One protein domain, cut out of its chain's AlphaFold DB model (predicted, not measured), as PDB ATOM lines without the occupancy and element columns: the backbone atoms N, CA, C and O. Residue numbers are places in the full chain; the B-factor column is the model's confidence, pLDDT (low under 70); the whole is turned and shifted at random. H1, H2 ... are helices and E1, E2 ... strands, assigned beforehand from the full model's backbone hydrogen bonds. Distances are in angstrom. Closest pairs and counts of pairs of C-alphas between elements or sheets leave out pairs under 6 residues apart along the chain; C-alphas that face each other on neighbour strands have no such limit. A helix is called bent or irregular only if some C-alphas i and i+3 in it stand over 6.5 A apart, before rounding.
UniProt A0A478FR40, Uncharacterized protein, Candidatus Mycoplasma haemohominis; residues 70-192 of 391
ATOM      1  N   LYS A  70     -67.150 -26.874 -10.371       78.00
ATOM      2  CA  LYS A  70     -65.694 -26.736 -10.497       78.00
ATOM      3  C   LYS A  70     -65.265 -27.501 -11.745       78.00
ATOM      4  O   LYS A  70     -65.514 -28.702 -11.843       78.00
ATOM      5  N   ARG A  71     -64.665 -26.798 -12.708       85.62
ATOM      6  CA  ARG A  71     -64.185 -27.419 -13.943       85.62
ATOM      7  C   ARG A  71     -63.152 -28.479 -13.583       85.62
ATOM      8  O   ARG A  71     -62.264 -28.216 -12.774       85.62
ATOM      9  N   LYS A  72     -63.284 -29.668 -14.165       90.19
ATOM     10  CA  LYS A  72     -62.303 -30.735 -13.993       90.19
ATOM     11  C   LYS A  72     -61.006 -30.315 -14.681       90.19
ATOM     12  O   LYS A  72     -61.021 -29.937 -15.849       90.19
ATOM     13  N   VAL A  73     -59.914 -30.345 -13.931       91.94
ATOM     14  CA  VAL A  73     -58.569 -30.007 -14.399       91.94
ATOM     15  C   VAL A  73     -57.795 -31.305 -14.599       91.94
ATOM     16  O   VAL A  73     -57.963 -32.242 -13.820       91.94
ATOM     17  N   VAL A  74     -57.011 -31.369 -15.670       92.25
ATOM     18  CA  VAL A  74     -56.198 -32.529 -16.058       92.25
ATOM     19  C   VAL A  74     -54.828 -32.063 -16.537       92.25
ATOM     20  O   VAL A  74     -54.687 -30.931 -17.007       92.25
ATOM     21  N   THR A  75     -53.823 -32.931 -16.464       93.31
ATOM     22  CA  THR A  75     -52.491 -32.652 -17.032       93.31
ATOM     23  C   THR A  75     -52.359 -33.172 -18.464       93.31
ATOM     24  O   THR A  75     -53.077 -34.081 -18.894       93.31
ATOM     25  N   PHE A  76     -51.389 -32.649 -19.222       94.50
ATOM     26  CA  PHE A  76     -51.048 -33.223 -20.530       94.50
ATOM     27  C   PHE A  76     -50.599 -34.685 -20.424       94.50
ATOM     28  O   PHE A  76     -50.963 -35.495 -21.278       94.50
ATOM     29  N   SER A  77     -49.855 -35.039 -19.373       93.06
ATOM     30  CA  SER A  77     -49.421 -36.418 -19.127       93.06
ATOM     31  C   SER A  77     -50.588 -37.389 -18.924       93.06
ATOM     32  O   SER A  77     -50.496 -38.539 -19.340       93.06
ATOM     33  N   GLU A  78     -51.680 -36.959 -18.289       91.19
ATOM     34  CA  GLU A  78     -52.880 -37.790 -18.094       91.19
ATOM     35  C   GLU A  78     -53.663 -38.002 -19.392       91.19
ATOM     36  O   GLU A  78     -54.325 -39.026 -19.562       91.19
ATOM     37  N   LYS A  79     -53.598 -37.029 -20.305       90.81
ATOM     38  CA  LYS A  79     -54.327 -37.044 -21.579       90.81
ATOM     39  C   LYS A  79     -53.590 -37.784 -22.689       90.81
ATOM     40  O   LYS A  79     -54.225 -38.272 -23.624       90.81
ATOM     41  N   ILE A  80     -52.270 -37.911 -22.593       91.81
ATOM     42  CA  ILE A  80     -51.520 -38.845 -23.430       91.81
ATOM     43  C   ILE A  80     -51.912 -40.266 -23.006       91.81
ATOM     44  O   ILE A  80     -51.860 -40.604 -21.829       91.81
ATOM     45  N   ASP A  81     -52.344 -41.092 -23.965       76.25
ATOM     46  CA  ASP A  81     -52.791 -42.463 -23.699       76.25
ATOM     47  C   ASP A  81     -51.636 -43.309 -23.143       76.25
ATOM     48  O   ASP A  81     -50.888 -43.936 -23.896       76.25
ATOM     49  N   ASN A  82     -51.516 -43.335 -21.816       63.78
ATOM     50  CA  ASN A  82     -50.452 -44.022 -21.089       63.78
ATOM     51  C   ASN A  82     -50.493 -45.552 -21.263       63.78
ATOM     52  O   ASN A  82     -49.547 -46.238 -20.884       63.78
ATOM     53  N   LYS A  83     -51.562 -46.115 -21.855       64.12
ATOM     54  CA  LYS A  83     -51.608 -47.535 -22.247       64.12
ATOM     55  C   LYS A  83     -50.927 -47.793 -23.591       64.12
ATOM     56  O   LYS A  83     -50.579 -48.935 -23.883       64.12
ATOM     57  N   ARG A  84     -50.758 -46.759 -24.420       81.94
ATOM     58  CA  ARG A  84     -50.140 -46.847 -25.753       81.94
ATOM     59  C   ARG A  84     -48.776 -46.177 -25.824       81.94
ATOM     60  O   ARG A  84     -47.908 -46.690 -26.522       81.94
ATOM     61  N   PHE A  85     -48.588 -45.075 -25.108       90.44
ATOM     62  CA  PHE A  85     -47.362 -44.285 -25.113       90.44
ATOM     63  C   PHE A  85     -46.768 -44.219 -23.713       90.44
ATOM     64  O   PHE A  85     -47.480 -43.991 -22.740       90.44
ATOM     65  N   LYS A  86     -45.450 -44.380 -23.618       94.44
ATOM     66  CA  LYS A  86     -44.714 -44.193 -22.370       94.44
ATOM     67  C   LYS A  86     -44.155 -42.775 -22.346       94.44
ATOM     68  O   LYS A  86     -43.310 -42.444 -23.171       94.44
ATOM     69  N   VAL A  87     -44.657 -41.922 -21.459       95.56
ATOM     70  CA  VAL A  87     -44.151 -40.549 -21.290       95.56
ATOM     71  C   VAL A  87     -42.763 -40.549 -20.651       95.56
ATOM     72  O   VAL A  87     -42.401 -41.490 -19.944       95.56
ATOM     73  N   PHE A  88     -41.987 -39.492 -20.890       96.44
ATOM     74  CA  PHE A  88     -40.707 -39.312 -20.209       96.44
ATOM     75  C   PHE A  88     -40.870 -39.178 -18.697       96.44
ATOM     76  O   PHE A  88     -41.806 -38.549 -18.202       96.44
ATOM     77  N   THR A  89     -39.895 -39.715 -17.976       96.00
ATOM     78  CA  THR A  89     -39.708 -39.527 -16.538       96.00
ATOM     79  C   THR A  89     -38.286 -39.034 -16.268       96.00
ATOM     80  O   THR A  89     -37.467 -38.908 -17.182       96.00
ATOM     81  N   GLN A  90     -37.971 -38.759 -15.000       96.12
ATOM     82  CA  GLN A  90     -36.595 -38.454 -14.591       96.12
ATOM     83  C   GLN A  90     -35.631 -39.618 -14.881       96.12
ATOM     84  O   GLN A  90     -34.460 -39.391 -15.174       96.12
ATOM     85  N   ASP A  91     -36.144 -40.850 -14.885       96.69
ATOM     86  CA  ASP A  91     -35.363 -42.072 -15.095       96.69
ATOM     87  C   ASP A  91     -35.233 -42.469 -16.574       96.69
ATOM     88  O   ASP A  91     -34.535 -43.433 -16.903       96.69
ATOM     89  N   THR A  92     -35.892 -41.756 -17.497       96.81
ATOM     90  CA  THR A  92     -35.769 -42.047 -18.929       96.81
ATOM     91  C   THR A  92     -34.314 -41.862 -19.370       96.81
ATOM     92  O   THR A  92     -33.720 -40.787 -19.229       96.81
ATOM     93  N   LYS A  93     -33.734 -42.923 -19.944       97.19
ATOM     94  CA  LYS A  93     -32.333 -42.958 -20.385       97.19
ATOM     95  C   LYS A  93     -32.031 -41.832 -21.378       97.19
ATOM     96  O   LYS A  93     -32.818 -41.566 -22.284       97.19
ATOM     97  N   LYS A  94     -30.841 -41.230 -21.260       96.50
ATOM     98  CA  LYS A  94     -30.374 -40.153 -22.155       96.50
ATOM     99  C   LYS A  94     -30.447 -40.537 -23.634       96.50
ATOM    100  O   LYS A  94     -30.869 -39.731 -24.452       96.50
ATOM    101  N   GLU A  95     -30.088 -41.774 -23.963       95.44
ATOM    102  CA  GLU A  95     -30.132 -42.285 -25.335       95.44
ATOM    103  C   GLU A  95     -31.552 -42.315 -25.914       95.44
ATOM    104  O   GLU A  95     -31.755 -41.891 -27.050       95.44
ATOM    105  N   VAL A  96     -32.550 -42.717 -25.121       96.38
ATOM    106  CA  VAL A  96     -33.961 -42.718 -25.541       96.38
ATOM    107  C   VAL A  96     -34.434 -41.294 -25.835       96.38
ATOM    108  O   VAL A  96     -35.073 -41.050 -26.858       96.38
ATOM    109  N   ILE A  97     -34.061 -40.331 -24.988       97.00
ATOM    110  CA  ILE A  97     -34.375 -38.910 -25.198       97.00
ATOM    111  C   ILE A  97     -33.693 -38.395 -26.465       97.00
ATOM    112  O   ILE A  97     -34.332 -37.751 -27.295       97.00
ATOM    113  N   ARG A  98     -32.416 -38.732 -26.661       95.50
ATOM    114  CA  ARG A  98     -31.646 -38.349 -27.849       95.50
ATOM    115  C   ARG A  98     -32.257 -38.924 -29.134       95.50
ATOM    116  O   ARG A  98     -32.357 -38.210 -30.129       95.50
ATOM    117  N   ASN A  99     -32.724 -40.173 -29.107       95.81
ATOM    118  CA  ASN A  99     -33.444 -40.788 -30.226       95.81
ATOM    119  C   ASN A  99     -34.801 -40.109 -30.474       95.81
ATOM    120  O   ASN A  99     -35.151 -39.869 -31.627       95.81
ATOM    121  N   ALA A 100     -35.534 -39.721 -29.427       96.12
ATOM    122  CA  ALA A 100     -36.773 -38.956 -29.572       96.12
ATOM    123  C   ALA A 100     -36.534 -37.562 -30.177       96.12
ATOM    124  O   ALA A 100     -37.267 -37.153 -31.077       96.12
ATOM    125  N   MET A 101     -35.471 -36.858 -29.768       95.06
ATOM    126  CA  MET A 101     -35.040 -35.598 -30.393       95.06
ATOM    127  C   MET A 101     -34.710 -35.787 -31.881       95.06
ATOM    128  O   MET A 101     -34.905 -34.875 -32.684       95.06
ATOM    129  N   PHE A 102     -34.257 -36.982 -32.267       93.12
ATOM    130  CA  PHE A 102     -33.846 -37.319 -33.628       93.12
ATOM    131  C   PHE A 102     -34.864 -38.163 -34.412       93.12
ATOM    132  O   PHE A 102     -34.551 -38.706 -35.468       93.12
ATOM    133  N   GLN A 103     -36.107 -38.277 -33.952       92.62
ATOM    134  CA  GLN A 103     -37.058 -39.241 -34.518       92.62
ATOM    135  C   GLN A 103     -37.613 -38.893 -35.906       92.62
ATOM    136  O   GLN A 103     -38.065 -39.779 -36.626       92.62
ATOM    137  N   ARG A 104     -37.621 -37.608 -36.288       90.62
ATOM    138  CA  ARG A 104     -38.186 -37.173 -37.573       90.62
ATOM    139  C   ARG A 104     -37.314 -37.653 -38.728       90.62
ATOM    140  O   ARG A 104     -36.156 -37.254 -38.841       90.62
ATOM    141  N   LEU A 105     -37.883 -38.449 -39.619       86.75
ATOM    142  CA  LEU A 105     -37.203 -38.988 -40.794       86.75
ATOM    143  C   LEU A 105     -37.066 -37.910 -41.876       86.75
ATOM    144  O   LEU A 105     -38.030 -37.569 -42.558       86.75
ATOM    145  N   TYR A 106     -35.858 -37.366 -42.007       79.44
ATOM    146  CA  TYR A 106     -35.537 -36.282 -42.935       79.44
ATOM    147  C   TYR A 106     -34.492 -36.717 -43.969       79.44
ATOM    148  O   TYR A 106     -33.334 -36.319 -43.870       79.44
ATOM    149  N   PRO A 107     -34.863 -37.524 -44.975       80.56
ATOM    150  CA  PRO A 107     -33.915 -37.952 -46.008       80.56
ATOM    151  C   PRO A 107     -33.377 -36.777 -46.848       80.56
ATOM    152  O   PRO A 107     -32.323 -36.889 -47.470       80.56
ATOM    153  N   ASN A 108     -34.079 -35.640 -46.826       79.19
ATOM    154  CA  ASN A 108     -33.750 -34.392 -47.512       79.19
ATOM    155  C   ASN A 108     -32.966 -33.373 -46.658       79.19
ATOM    156  O   ASN A 108     -32.715 -32.267 -47.132       79.19
ATOM    157  N   LYS A 109     -32.676 -33.673 -45.386       83.56
ATOM    158  CA  LYS A 109     -31.857 -32.808 -44.528       83.56
ATOM    159  C   LYS A 109     -30.461 -33.396 -44.457       83.56
ATOM    160  O   LYS A 109     -30.236 -34.399 -43.790       83.56
ATOM    161  N   ASP A 110     -29.549 -32.757 -45.160       84.75
ATOM    162  CA  ASP A 110     -28.141 -33.124 -45.244       84.75
ATOM    163  C   ASP A 110     -27.205 -31.969 -44.872       84.75
ATOM    164  O   ASP A 110     -25.995 -32.146 -44.785       84.75
ATOM    165  N   ASP A 111     -27.771 -30.804 -44.577       88.56
ATOM    166  CA  ASP A 111     -27.087 -29.650 -44.009       88.56
ATOM    167  C   ASP A 111     -27.439 -29.453 -42.533       88.56
ATOM    168  O   ASP A 111     -28.425 -29.990 -42.015       88.56
ATOM    169  N   HIS A 112     -26.631 -28.629 -41.865       91.06
ATOM    170  CA  HIS A 112     -26.916 -28.179 -40.511       91.06
ATOM    171  C   HIS A 112     -28.285 -27.489 -40.437       91.06
ATOM    172  O   HIS A 112     -28.632 -26.664 -41.288       91.06
ATOM    173  N   PHE A 113     -29.054 -27.793 -39.396       91.50
ATOM    174  CA  PHE A 113     -30.286 -27.077 -39.080       91.50
ATOM    175  C   PHE A 113     -30.582 -27.136 -37.584       91.50
ATOM    176  O   PHE A 113     -30.096 -28.018 -36.878       91.50
ATOM    177  N   SER A 114     -31.449 -26.237 -37.132       92.19
ATOM    178  CA  SER A 114     -31.863 -26.140 -35.739       92.19
ATOM    179  C   SER A 114     -33.376 -26.248 -35.585       92.19
ATOM    180  O   SER A 114     -34.145 -25.944 -36.507       92.19
ATOM    181  N   TYR A 115     -33.811 -26.669 -34.400       93.69
ATOM    182  CA  TYR A 115     -35.147 -26.343 -33.919       93.69
ATOM    183  C   TYR A 115     -35.079 -25.095 -33.050       93.69
ATOM    184  O   TYR A 115     -34.245 -24.991 -32.157       93.69
ATOM    185  N   SER A 116     -35.984 -24.160 -33.315       93.75
ATOM    186  CA  SER A 116     -36.168 -22.961 -32.505       93.75
ATOM    187  C   SER A 116     -37.002 -23.246 -31.255       93.75
ATOM    188  O   SER A 116     -37.728 -24.243 -31.171       93.75
ATOM    189  N   GLU A 117     -36.909 -22.345 -30.280       95.06
ATOM    190  CA  GLU A 117     -37.704 -22.403 -29.058       95.06
ATOM    191  C   GLU A 117     -39.203 -22.473 -29.383       95.06
ATOM    192  O   GLU A 117     -39.680 -21.854 -30.338       95.06
ATOM    193  N   ASN A 118     -39.967 -23.229 -28.596       94.44
ATOM    194  CA  ASN A 118     -41.416 -23.411 -28.760       94.44
ATOM    195  C   ASN A 118     -41.873 -24.052 -30.093       94.44
ATOM    196  O   ASN A 118     -43.071 -24.283 -30.292       94.44
ATOM    197  N   GLN A 119     -40.953 -24.389 -31.003       94.56
ATOM    198  CA  GLN A 119     -41.290 -24.956 -32.310       94.56
ATOM    199  C   GLN A 119     -41.902 -26.353 -32.171       94.56
ATOM    200  O   GLN A 119     -42.989 -26.626 -32.701       94.56
ATOM    201  N   LEU A 120     -41.216 -27.233 -31.435       94.75
ATOM    202  CA  LEU A 120     -41.628 -28.626 -31.259       94.75
ATOM    203  C   LEU A 120     -42.863 -28.740 -30.371       94.75
ATOM    204  O   LEU A 120     -43.822 -29.398 -30.755       94.75
ATOM    205  N   PHE A 121     -42.871 -28.039 -29.242       96.88
ATOM    206  CA  PHE A 121     -43.984 -27.906 -28.304       96.88
ATOM    207  C   PHE A 121     -43.801 -26.624 -27.488       96.88
ATOM    208  O   PHE A 121     -42.689 -26.116 -27.385       96.88
ATOM    209  N   THR A 122     -44.880 -26.102 -26.904       96.44
ATOM    210  CA  THR A 122     -44.805 -24.924 -26.019       96.44
ATOM    211  C   THR A 122     -43.927 -25.232 -24.803       96.44
ATOM    212  O   THR A 122     -44.223 -26.188 -24.089       96.44
ATOM    213  N   GLY A 123     -42.885 -24.435 -24.573       94.88
ATOM    214  CA  GLY A 123     -41.823 -24.649 -23.584       94.88
ATOM    215  C   GLY A 123     -40.619 -25.447 -24.102       94.88
ATOM    216  O   GLY A 123     -39.714 -25.736 -23.331       94.88
ATOM    217  N   GLY A 124     -40.609 -25.843 -25.380       95.25
ATOM    218  CA  GLY A 124     -39.517 -26.611 -25.982       95.25
ATOM    219  C   GLY A 124     -38.248 -25.789 -26.214       95.25
ATOM    220  O   GLY A 124     -38.318 -24.589 -26.466       95.25
ATOM    221  N   VAL A 125     -37.101 -26.467 -26.177       96.00
ATOM    222  CA  VAL A 125     -35.755 -25.865 -26.193       96.00
ATOM    223  C   VAL A 125     -35.120 -25.857 -27.584       96.00
ATOM    224  O   VAL A 125     -35.554 -26.581 -28.482       96.00
ATOM    225  N   VAL A 126     -34.061 -25.059 -27.738       95.31
ATOM    226  CA  VAL A 126     -33.251 -24.983 -28.962       95.31
ATOM    227  C   VAL A 126     -32.185 -26.074 -28.962       95.31
ATOM    228  O   VAL A 126     -31.471 -26.262 -27.975       95.31
ATOM    229  N   PHE A 127     -32.042 -26.761 -30.092       95.00
ATOM    230  CA  PHE A 127     -30.926 -27.666 -30.347       95.00
ATOM    231  C   PHE A 127     -30.687 -27.837 -31.846       95.00
ATOM    232  O   PHE A 127     -31.590 -27.643 -32.667       95.00
ATOM    233  N   ASP A 128     -29.461 -28.231 -32.172       93.88
ATOM    234  CA  ASP A 128     -28.944 -28.259 -33.531       93.88
ATOM    235  C   ASP A 128     -28.605 -29.677 -33.990       93.88
ATOM    236  O   ASP A 128     -28.262 -30.562 -33.198       93.88
ATOM    237  N   PHE A 129     -28.648 -29.863 -35.304       93.62
ATOM    238  CA  PHE A 129     -28.132 -31.032 -35.996       93.62
ATOM    239  C   PHE A 129     -26.985 -30.604 -36.893       93.62
ATOM    240  O   PHE A 129     -27.104 -29.644 -37.650       93.62
ATOM    241  N   ASN A 130     -25.888 -31.348 -36.836       93.31
ATOM    242  CA  ASN A 130     -24.734 -31.121 -37.695       93.31
ATOM    243  C   ASN A 130     -24.784 -32.040 -38.909       93.31
ATOM    244  O   ASN A 130     -25.307 -33.149 -38.822       93.31
ATOM    245  N   ALA A 131     -24.218 -31.598 -40.029       93.19
ATOM    246  CA  ALA A 131     -24.053 -32.455 -41.195       93.19
ATOM    247  C   ALA A 131     -23.063 -33.599 -40.899       93.19
ATOM    248  O   ALA A 131     -22.097 -33.431 -40.153       93.19
ATOM    249  N   LYS A 132     -23.303 -34.756 -41.509       92.88
ATOM    250  CA  LYS A 132     -22.476 -35.966 -41.455       92.88
ATOM    251  C   LYS A 132     -22.347 -36.506 -42.874       92.88
ATOM    252  O   LYS A 132     -23.352 -36.633 -43.566       92.88
ATOM    253  N   THR A 133     -21.137 -36.849 -43.301       93.00
ATOM    254  CA  THR A 133     -20.892 -37.402 -44.637       93.00
ATOM    255  C   THR A 133     -20.252 -38.772 -44.518       93.00
ATOM    256  O   THR A 133     -19.307 -38.953 -43.752       93.00
ATOM    257  N   PHE A 134     -20.776 -39.728 -45.276       93.31
ATOM    258  CA  PHE A 134     -20.144 -41.016 -45.517       93.31
ATOM    259  C   PHE A 134     -19.585 -41.051 -46.938       93.31
ATOM    260  O   PHE A 134     -20.140 -40.430 -47.849       93.31
ATOM    261  N   GLU A 135     -18.504 -41.799 -47.121       92.94
ATOM    262  CA  GLU A 135     -17.821 -41.952 -48.404       92.94
ATOM    263  C   GLU A 135     -17.680 -43.434 -48.741       92.94
ATOM    264  O   GLU A 135     -17.459 -44.267 -47.853       92.94
ATOM    265  N   SER A 136     -17.809 -43.762 -50.024       90.88
ATOM    266  CA  SER A 136     -17.402 -45.062 -50.546       90.88
ATOM    267  C   SER A 136     -15.881 -45.225 -50.468       90.88
ATOM    268  O   SER A 136     -15.128 -44.252 -50.413       90.88
ATOM    269  N   LYS A 137     -15.410 -46.472 -50.515       90.19
ATOM    270  CA  LYS A 137     -13.985 -46.835 -50.523       90.19
ATOM    271  C   LYS A 137     -13.171 -46.117 -51.605       90.19
ATOM    272  O   LYS A 137     -12.039 -45.704 -51.382       90.19
ATOM    273  N   ASP A 138     -13.741 -45.980 -52.796       89.12
ATOM    274  CA  ASP A 138     -13.113 -45.302 -53.934       89.12
ATOM    275  C   ASP A 138     -13.325 -43.777 -53.928       89.12
ATOM    276  O   ASP A 138     -12.794 -43.086 -54.797       89.12
ATOM    277  N   LYS A 139     -14.084 -43.256 -52.953       86.81
ATOM    278  CA  LYS A 139     -14.449 -41.842 -52.794       86.81
ATOM    279  C   LYS A 139     -15.175 -41.236 -53.996       86.81
ATOM    280  O   LYS A 139     -15.166 -40.021 -54.163       86.81
ATOM    281  N   THR A 140     -15.796 -42.061 -54.839       85.75
ATOM    282  CA  THR A 140     -16.574 -41.576 -55.990       85.75
ATOM    283  C   THR A 140     -18.030 -41.303 -55.635       85.75
ATOM    284  O   THR A 140     -18.720 -40.595 -56.368       85.75
ATOM    285  N   LYS A 141     -18.519 -41.867 -54.524       82.62
ATOM    286  CA  LYS A 141     -19.891 -41.696 -54.050       82.62
ATOM    287  C   LYS A 141     -19.904 -41.174 -52.627       82.62
ATOM    288  O   LYS A 141     -19.254 -41.712 -51.729       82.62
ATOM    289  N   HIS A 142     -20.722 -40.149 -52.429       90.19
ATOM    290  CA  HIS A 142     -20.913 -39.511 -51.139       90.19
ATOM    291  C   HIS A 142     -22.362 -39.647 -50.697       90.19
ATOM    292  O   HIS A 142     -23.299 -39.621 -51.501       90.19
ATOM    293  N   LEU A 143     -22.532 -39.773 -49.389       89.88
ATOM    294  CA  LEU A 143     -23.833 -39.806 -48.754       89.88
ATOM    295  C   LEU A 143     -23.845 -38.804 -47.608       89.88
ATOM    296  O   LEU A 143     -23.205 -39.011 -46.576       89.88
ATOM    297  N   LYS A 144     -24.565 -37.702 -47.808       90.81
ATOM    298  CA  LYS A 144     -24.675 -36.628 -46.826       90.81
ATOM    299  C   LYS A 144     -25.982 -36.747 -46.048       90.81
ATOM    300  O   LYS A 144     -27.065 -36.879 -46.616       90.81
ATOM    301  N   THR A 145     -25.875 -36.688 -44.731       91.06
ATOM    302  CA  THR A 145     -26.989 -36.738 -43.789       91.06
ATOM    303  C   THR A 145     -26.697 -35.832 -42.590       91.06
ATOM    304  O   THR A 145     -25.833 -34.961 -42.646       91.06
ATOM    305  N   ILE A 146     -27.424 -36.022 -41.499       92.31
ATOM    306  CA  ILE A 146     -27.321 -35.298 -40.242       92.31
ATOM    307  C   ILE A 146     -26.891 -36.246 -39.119       92.31
ATOM    308  O   ILE A 146     -27.275 -37.414 -39.086       92.31
ATOM    309  N   ALA A 147     -26.075 -35.747 -38.198       92.19
ATOM    310  CA  ALA A 147     -25.660 -36.452 -36.995       92.19
ATOM    311  C   ALA A 147     -26.733 -36.358 -35.902       92.19
ATOM    312  O   ALA A 147     -27.533 -35.419 -35.886       92.19
ATOM    313  N   LYS A 148     -26.706 -37.295 -34.944       91.31
ATOM    314  CA  LYS A 148     -27.469 -37.163 -33.695       91.31
ATOM    315  C   LYS A 148     -27.154 -35.818 -33.015       91.31
ATOM    316  O   LYS A 148     -25.995 -35.392 -33.035       91.31
ATOM    317  N   PRO A 149     -28.140 -35.187 -32.353       90.81
ATOM    318  CA  PRO A 149     -27.934 -33.916 -31.666       90.81
ATOM    319  C   PRO A 149     -26.929 -34.083 -30.520       90.81
ATOM    320  O   PRO A 149     -26.747 -35.196 -30.018       90.81
ATOM    321  N   ASP A 150     -26.264 -33.001 -30.120       88.44
ATOM    322  CA  ASP A 150     -25.276 -33.008 -29.033       88.44
ATOM    323  C   ASP A 150     -25.903 -33.471 -27.700       88.44
ATOM    324  O   ASP A 150     -27.050 -33.147 -27.378       88.44
ATOM    325  N   GLU A 151     -25.139 -34.223 -26.908       90.62
ATOM    326  CA  GLU A 151     -25.554 -34.673 -25.580       90.62
ATOM    327  C   GLU A 151     -25.794 -33.526 -24.597       90.62
ATOM    328  O   GLU A 151     -26.630 -33.659 -23.698       90.62
ATOM    329  N   GLY A 152     -25.129 -32.382 -24.789       92.75
ATOM    330  CA  GLY A 152     -25.255 -31.205 -23.929       92.75
ATOM    331  C   GLY A 152     -26.679 -30.644 -23.824       92.75
ATOM    332  O   GLY A 152     -26.988 -29.953 -22.856       92.75
ATOM    333  N   LYS A 153     -27.571 -30.965 -24.774       94.06
ATOM    334  CA  LYS A 153     -28.970 -30.499 -24.793       94.06
ATOM    335  C   LYS A 153     -29.987 -31.491 -24.231       94.06
ATOM    336  O   LYS A 153     -31.151 -31.133 -24.062       94.06
ATOM    337  N   ILE A 154     -29.573 -32.715 -23.898       96.25
ATOM    338  CA  ILE A 154     -30.494 -33.789 -23.492       96.25
ATOM    339  C   ILE A 154     -31.223 -33.453 -22.186       96.25
ATOM    340  O   ILE A 154     -32.435 -33.627 -22.099       96.25
ATOM    341  N   GLU A 155     -30.506 -32.963 -21.174       97.06
ATOM    342  CA  GLU A 155     -31.098 -32.647 -19.864       97.06
ATOM    343  C   GLU A 155     -32.026 -31.428 -19.926       97.06
ATOM    344  O   GLU A 155     -33.093 -31.418 -19.313       97.06
ATOM    345  N   GLU A 156     -31.657 -30.420 -20.720       96.62
ATOM    346  CA  GLU A 156     -32.497 -29.248 -20.983       96.62
ATOM    347  C   GLU A 156     -33.818 -29.677 -21.639       96.62
ATOM    348  O   GLU A 156     -34.902 -29.316 -21.177       96.62
ATOM    349  N   PHE A 157     -33.734 -30.540 -22.658       97.75
ATOM    350  CA  PHE A 157     -34.895 -31.093 -23.347       97.75
ATOM    351  C   PHE A 157     -35.753 -31.984 -22.436       97.75
ATOM    352  O   PHE A 157     -36.981 -31.858 -22.444       97.75
ATOM    353  N   ARG A 158     -35.136 -32.840 -21.603       98.00
ATOM    354  CA  ARG A 158     -35.842 -33.657 -20.597       98.00
ATOM    355  C   ARG A 158     -36.679 -32.769 -19.684       98.00
ATOM    356  O   ARG A 158     -37.879 -32.996 -19.542       98.00
ATOM    357  N   ASN A 159     -36.058 -31.756 -19.086       98.12
ATOM    358  CA  ASN A 159     -36.724 -30.873 -18.133       98.12
ATOM    359  C   ASN A 159     -37.860 -30.083 -18.789       98.12
ATOM    360  O   ASN A 159     -38.946 -30.005 -18.214       98.12
ATOM    361  N   ALA A 160     -37.654 -29.583 -20.010       98.19
ATOM    362  CA  ALA A 160     -38.700 -28.927 -20.791       98.19
ATOM    363  C   ALA A 160     -39.906 -29.849 -21.036       98.19
ATOM    364  O   ALA A 160     -41.054 -29.443 -20.846       98.19
ATOM    365  N   CYS A 161     -39.660 -31.113 -21.395       98.25
ATOM    366  CA  CYS A 161     -40.718 -32.107 -21.550       98.25
ATOM    367  C   CYS A 161     -41.468 -32.367 -20.240       98.25
ATOM    368  O   CYS A 161     -42.696 -32.339 -20.233       98.25
ATOM    369  N   LEU A 162     -40.761 -32.590 -19.129       98.00
ATOM    370  CA  LEU A 162     -41.391 -32.867 -17.834       98.00
ATOM    371  C   LEU A 162     -42.252 -31.692 -17.354       98.00
ATOM    372  O   LEU A 162     -43.389 -31.902 -16.930       98.00
ATOM    373  N   GLN A 163     -41.758 -30.461 -17.492       98.00
ATOM    374  CA  GLN A 163     -42.525 -29.256 -17.169       98.00
ATOM    375  C   GLN A 163     -43.770 -29.118 -18.053       98.00
ATOM    376  O   GLN A 163     -44.859 -28.833 -17.555       98.00
ATOM    377  N   ALA A 164     -43.639 -29.353 -19.361       97.38
ATOM    378  CA  ALA A 164     -44.765 -29.255 -20.282       97.38
ATOM    379  C   ALA A 164     -45.816 -30.354 -20.045       97.38
ATOM    380  O   ALA A 164     -47.011 -30.079 -20.136       97.38
ATOM    381  N   LEU A 165     -45.391 -31.574 -19.707       96.62
ATOM    382  CA  LEU A 165     -46.271 -32.705 -19.396       96.62
ATOM    383  C   LEU A 165     -47.089 -32.488 -18.112       96.62
ATOM    384  O   LEU A 165     -48.238 -32.928 -18.048       96.62
ATOM    385  N   GLN A 166     -46.521 -31.799 -17.121       96.19
ATOM    386  CA  GLN A 166     -47.171 -31.496 -15.838       96.19
ATOM    387  C   GLN A 166     -48.131 -30.303 -15.898       96.19
ATOM    388  O   GLN A 166     -48.864 -30.060 -14.942       96.19
ATOM    389  N   LYS A 167     -48.150 -29.545 -17.000       96.00
ATOM    390  CA  LYS A 167     -49.032 -28.384 -17.121       96.00
ATOM    391  C   LYS A 167     -50.500 -28.816 -17.151       96.00
ATOM    392  O   LYS A 167     -50.903 -29.672 -17.940       96.00
ATOM    393  N   GLU A 168     -51.284 -28.174 -16.296       94.62
ATOM    394  CA  GLU A 168     -52.715 -28.398 -16.136       94.62
ATOM    395  C   GLU A 168     -53.548 -27.557 -17.112       94.62
ATOM    396  O   GLU A 168     -53.195 -26.418 -17.439       94.62
ATOM    397  N   TYR A 169     -54.681 -28.104 -17.557       92.50
ATOM    398  CA  TYR A 169     -55.697 -27.371 -18.308       92.50
ATOM    399  C   TYR A 169     -57.120 -27.886 -18.010       92.50
ATOM    400  O   TYR A 169     -57.288 -29.035 -17.589       92.50
ATOM    401  N   PRO A 170     -58.163 -27.052 -18.200       92.38
ATOM    402  CA  PRO A 170     -59.547 -27.490 -18.037       92.38
ATOM    403  C   PRO A 170     -59.920 -28.558 -19.075       92.38
ATOM    404  O   PRO A 170     -59.666 -28.385 -20.266       92.38
ATOM    405  N   GLU A 171     -60.543 -29.656 -18.648       88.44
ATOM    406  CA  GLU A 171     -60.894 -30.780 -19.529       88.44
ATOM    407  C   GLU A 171     -61.834 -30.371 -20.678       88.44
ATOM    408  O   GLU A 171     -61.748 -30.917 -21.775       88.44
ATOM    409  N   ASP A 172     -62.673 -29.354 -20.468       88.88
ATOM    410  CA  ASP A 172     -63.551 -28.769 -21.486       88.88
ATOM    411  C   ASP A 172     -62.804 -27.962 -22.570       88.88
ATOM    412  O   ASP A 172     -63.401 -27.571 -23.573       88.88
ATOM    413  N   GLU A 173     -61.491 -27.752 -22.426       91.56
ATOM    414  CA  GLU A 173     -60.625 -27.089 -23.410       91.56
ATOM    415  C   GLU A 173     -59.742 -28.060 -24.213       91.56
ATOM    416  O   GLU A 173     -58.735 -27.656 -24.805       91.56
ATOM    417  N   GLU A 174     -60.102 -29.343 -24.269       86.62
ATOM    418  CA  GLU A 174     -59.323 -30.369 -24.970       86.62
ATOM    419  C   GLU A 174     -59.066 -30.033 -26.447       86.62
ATOM    420  O   GLU A 174     -57.925 -30.114 -26.902       86.62
ATOM    421  N   GLU A 175     -60.069 -29.556 -27.190       90.38
ATOM    422  CA  GLU A 175     -59.890 -29.194 -28.606       90.38
ATOM    423  C   GLU A 175     -58.919 -28.019 -28.809       90.38
ATOM    424  O   GLU A 175     -58.157 -28.014 -29.776       90.38
ATOM    425  N   LYS A 176     -58.848 -27.062 -27.869       92.69
ATOM    426  CA  LYS A 176     -57.846 -25.978 -27.921       92.69
ATOM    427  C   LYS A 176     -56.428 -26.513 -27.697       92.69
ATOM    428  O   LYS A 176     -55.472 -26.014 -28.286       92.69
ATOM    429  N   ASN A 177     -56.299 -27.534 -26.852       92.50
ATOM    430  CA  ASN A 177     -55.023 -28.103 -26.417       92.50
ATOM    431  C   ASN A 177     -54.564 -29.307 -27.256       92.50
ATOM    432  O   ASN A 177     -53.427 -29.762 -27.118       92.50
ATOM    433  N   LYS A 178     -55.397 -29.790 -28.181       92.12
ATOM    434  CA  LYS A 178     -55.153 -30.959 -29.040       92.12
ATOM    435  C   LYS A 178     -53.818 -30.929 -29.779       92.12
ATOM    436  O   LYS A 178     -53.131 -31.944 -29.854       92.12
ATOM    437  N   ASN A 179     -53.422 -29.765 -30.298       93.94
ATOM    438  CA  ASN A 179     -52.134 -29.607 -30.978       93.94
ATOM    439  C   ASN A 179     -50.955 -29.789 -30.007       93.94
ATOM    440  O   ASN A 179     -49.991 -30.481 -30.321       93.94
ATOM    441  N   GLN A 180     -51.048 -29.215 -28.805       95.62
ATOM    442  CA  GLN A 180     -50.019 -29.367 -27.779       95.62
ATOM    443  C   GLN A 180     -49.940 -30.820 -27.293       95.62
ATOM    444  O   GLN A 180     -48.839 -31.355 -27.197       95.62
ATOM    445  N   VAL A 181     -51.077 -31.494 -27.081       94.31
ATOM    446  CA  VAL A 181     -51.116 -32.933 -26.755       94.31
ATOM    447  C   VAL A 181     -50.424 -33.753 -27.848       94.31
ATOM    448  O   VAL A 181     -49.585 -34.599 -27.546       94.31
ATOM    449  N   ALA A 182     -50.728 -33.496 -29.125       93.25
ATOM    450  CA  ALA A 182     -50.120 -34.218 -30.244       93.25
ATOM    451  C   ALA A 182     -48.600 -34.012 -30.317       93.25
ATOM    452  O   ALA A 182     -47.867 -34.979 -30.524       93.25
ATOM    453  N   LYS A 183     -48.138 -32.777 -30.095       95.19
ATOM    454  CA  LYS A 183     -46.720 -32.412 -30.045       95.19
ATOM    455  C   LYS A 183     -45.992 -33.060 -28.865       95.19
ATOM    456  O   LYS A 183     -44.931 -33.639 -29.060       95.19
ATOM    457  N   LEU A 184     -46.563 -33.035 -27.661       96.50
ATOM    458  CA  LEU A 184     -45.964 -33.688 -26.489       96.50
ATOM    459  C   LEU A 184     -45.951 -35.213 -26.628       96.50
ATOM    460  O   LEU A 184     -44.964 -35.850 -26.278       96.50
ATOM    461  N   ARG A 185     -46.994 -35.801 -27.220       95.06
ATOM    462  CA  ARG A 185     -47.003 -37.223 -27.584       95.06
ATOM    463  C   ARG A 185     -45.910 -37.565 -28.594       95.06
ATOM    464  O   ARG A 185     -45.395 -38.671 -28.578       95.06
ATOM    465  N   GLU A 186     -45.589 -36.662 -29.515       94.06
ATOM    466  CA  GLU A 186     -44.490 -36.866 -30.459       94.06
ATOM    467  C   GLU A 186     -43.144 -36.777 -29.726       94.06
ATOM    468  O   GLU A 186     -42.349 -37.709 -29.779       94.06
ATOM    469  N   TRP A 187     -42.903 -35.694 -28.993       96.56
ATOM    470  CA  TRP A 187     -41.560 -35.303 -28.559       96.56
ATOM    471  C   TRP A 187     -41.180 -35.688 -27.126       96.56
ATOM    472  O   TRP A 187     -39.993 -35.747 -26.826       96.56
ATOM    473  N   CYS A 188     -42.153 -35.977 -26.262       97.25
ATOM    474  CA  CYS A 188     -41.955 -36.217 -24.828       97.25
ATOM    475  C   CYS A 188     -42.404 -37.622 -24.389       97.25
ATOM    476  O   CYS A 188     -42.847 -37.833 -23.258       97.25
ATOM    477  N   THR A 189     -42.304 -38.590 -25.300       96.56
ATOM    478  CA  THR A 189     -42.577 -40.013 -25.056       96.56
ATOM    479  C   THR A 189     -41.400 -40.853 -25.510       96.56
ATOM    480  O   THR A 189     -40.770 -40.499 -26.502       96.56
ATOM    481  N   GLU A 190     -41.166 -41.990 -24.864       96.38
ATOM    482  CA  GLU A 190     -40.228 -43.024 -25.301       96.38
ATOM    483  C   GLU A 190     -40.802 -43.726 -26.545       96.38
ATOM    484  O   GLU A 190     -41.758 -44.499 -26.419       96.38
ATOM    485  N   PRO A 191     -40.306 -43.423 -27.759       95.81
ATOM    486  CA  PRO A 191     -40.954 -43.887 -28.972       95.81
ATOM    487  C   PRO A 191     -40.547 -45.326 -29.291       95.81
ATOM    488  O   PRO A 191     -39.371 -45.688 -29.212       95.81
ATOM    489  N   LYS A 192     -41.508 -46.142 -29.727       96.88
ATOM    490  CA  LYS A 192     -41.230 -47.417 -30.402       96.88
ATOM    491  C   LYS A 192     -41.093 -47.212 -31.906       96.88
ATOM    492  O   LYS A 192     -41.567 -46.211 -32.452       96.88
TER     493      LYS A 192
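What this domain is: This is residues 70 to 192 of the 391 residues of an uncharacterized protein of Candidatus Mycoplasma haemohominis (UniProt A0A478FR40). A loose helical body carries a long hairpin arm at one end: strands E4 and E5 make the arm, whose tip, residues 136 to 141, sticks out. In the body, helix H2 stands across the first part of H3, and at the far end from the arm the short strand pair E1 and E6 leads into the kinked H4, which folds back until its residues 184 to 187 meet the last part of H3. The printed part has 123 residues with four named helices and six named strands, in the order E1 H1 H2 E2 E3 E4 E5 H3 E6 H4; the class is mixed, helices and strands, with three two-stranded antiparallel sheets, E1 - E6, E2 - E3 and E4 - E5. The whole is loose, with a radius of gyration of the C-alphas of 17.3 A, and spans 70 by 28 by 25 A, the arm making part of the length.

How they stand to each other: E1, residues 73 to 75, is the antiparallel neighbour of E6, residues 168 to 170, with N 74 and O 169 3.0 A apart, within hydrogen-bond range. H1, residues 76 to 79, touches residues 164 to 166 of H3, residues 151 to 166; the closest C-alphas are those of Ser 77 and Leu 165, 4.9 A. H3 is the hub, touching three other helices. H2, residues 94 to 101, touches residues 151 to 158 of H3 about perpendicular, at 74 degrees, closest at the C-alphas of Arg 98 and Ile 154, 6.4 A. E2, residues 113 to 115, and E3, residues 127 to 129, form an antiparallel hairpin, with N 129 and O 113 2.8 A apart. E3 runs on into E4, residues 131 to 135, at 20 degrees. E4 and E5, residues 142 to 146, form another antiparallel hairpin, with N 132 and O 145 2.8 A apart; E4 and H3 are apart. H4, residues 171 to 187, has a kink of 72 degrees near residue 178. Its residues 184 to 187 touch residues 161 to 165 of H3, closest at the C-alphas of Leu 165 and Leu 184, 7.2 A. Every O i to N i+4 pair is within hydrogen-bond range in H2, against 10 of 12 in H3 and 9 of 13 in H4; H1 is too short for such a pair.

Where its parts are: E1 begins at C-alpha 73, (-58.569, -30.007, -14.399). H2 is 10.5 A long, E4 13.5 A and E5 13.3 A. H3 is 23.9 A long and irregular, with C-alphas 152 and 155 7.3 A apart. H4 is 21.8 A long and irregular, with C-alphas 172 and 175 8.0 A apart; it ends at C-alpha 187, (-41.560, -35.303, -28.559).

The domain as a whole: The C-alphas of Lys 70 and Asp 138, the two farthest apart, are 70.7 A apart. The printed part has no cut. The links H1 to H2, H2 to E2 and E2 to E3 are long; in the first, residues 86 to 87 pair antiparallel with residues 189 to 190. The mean pLDDT of the printed part is 92.2, and residues 82 to 83 are under 70.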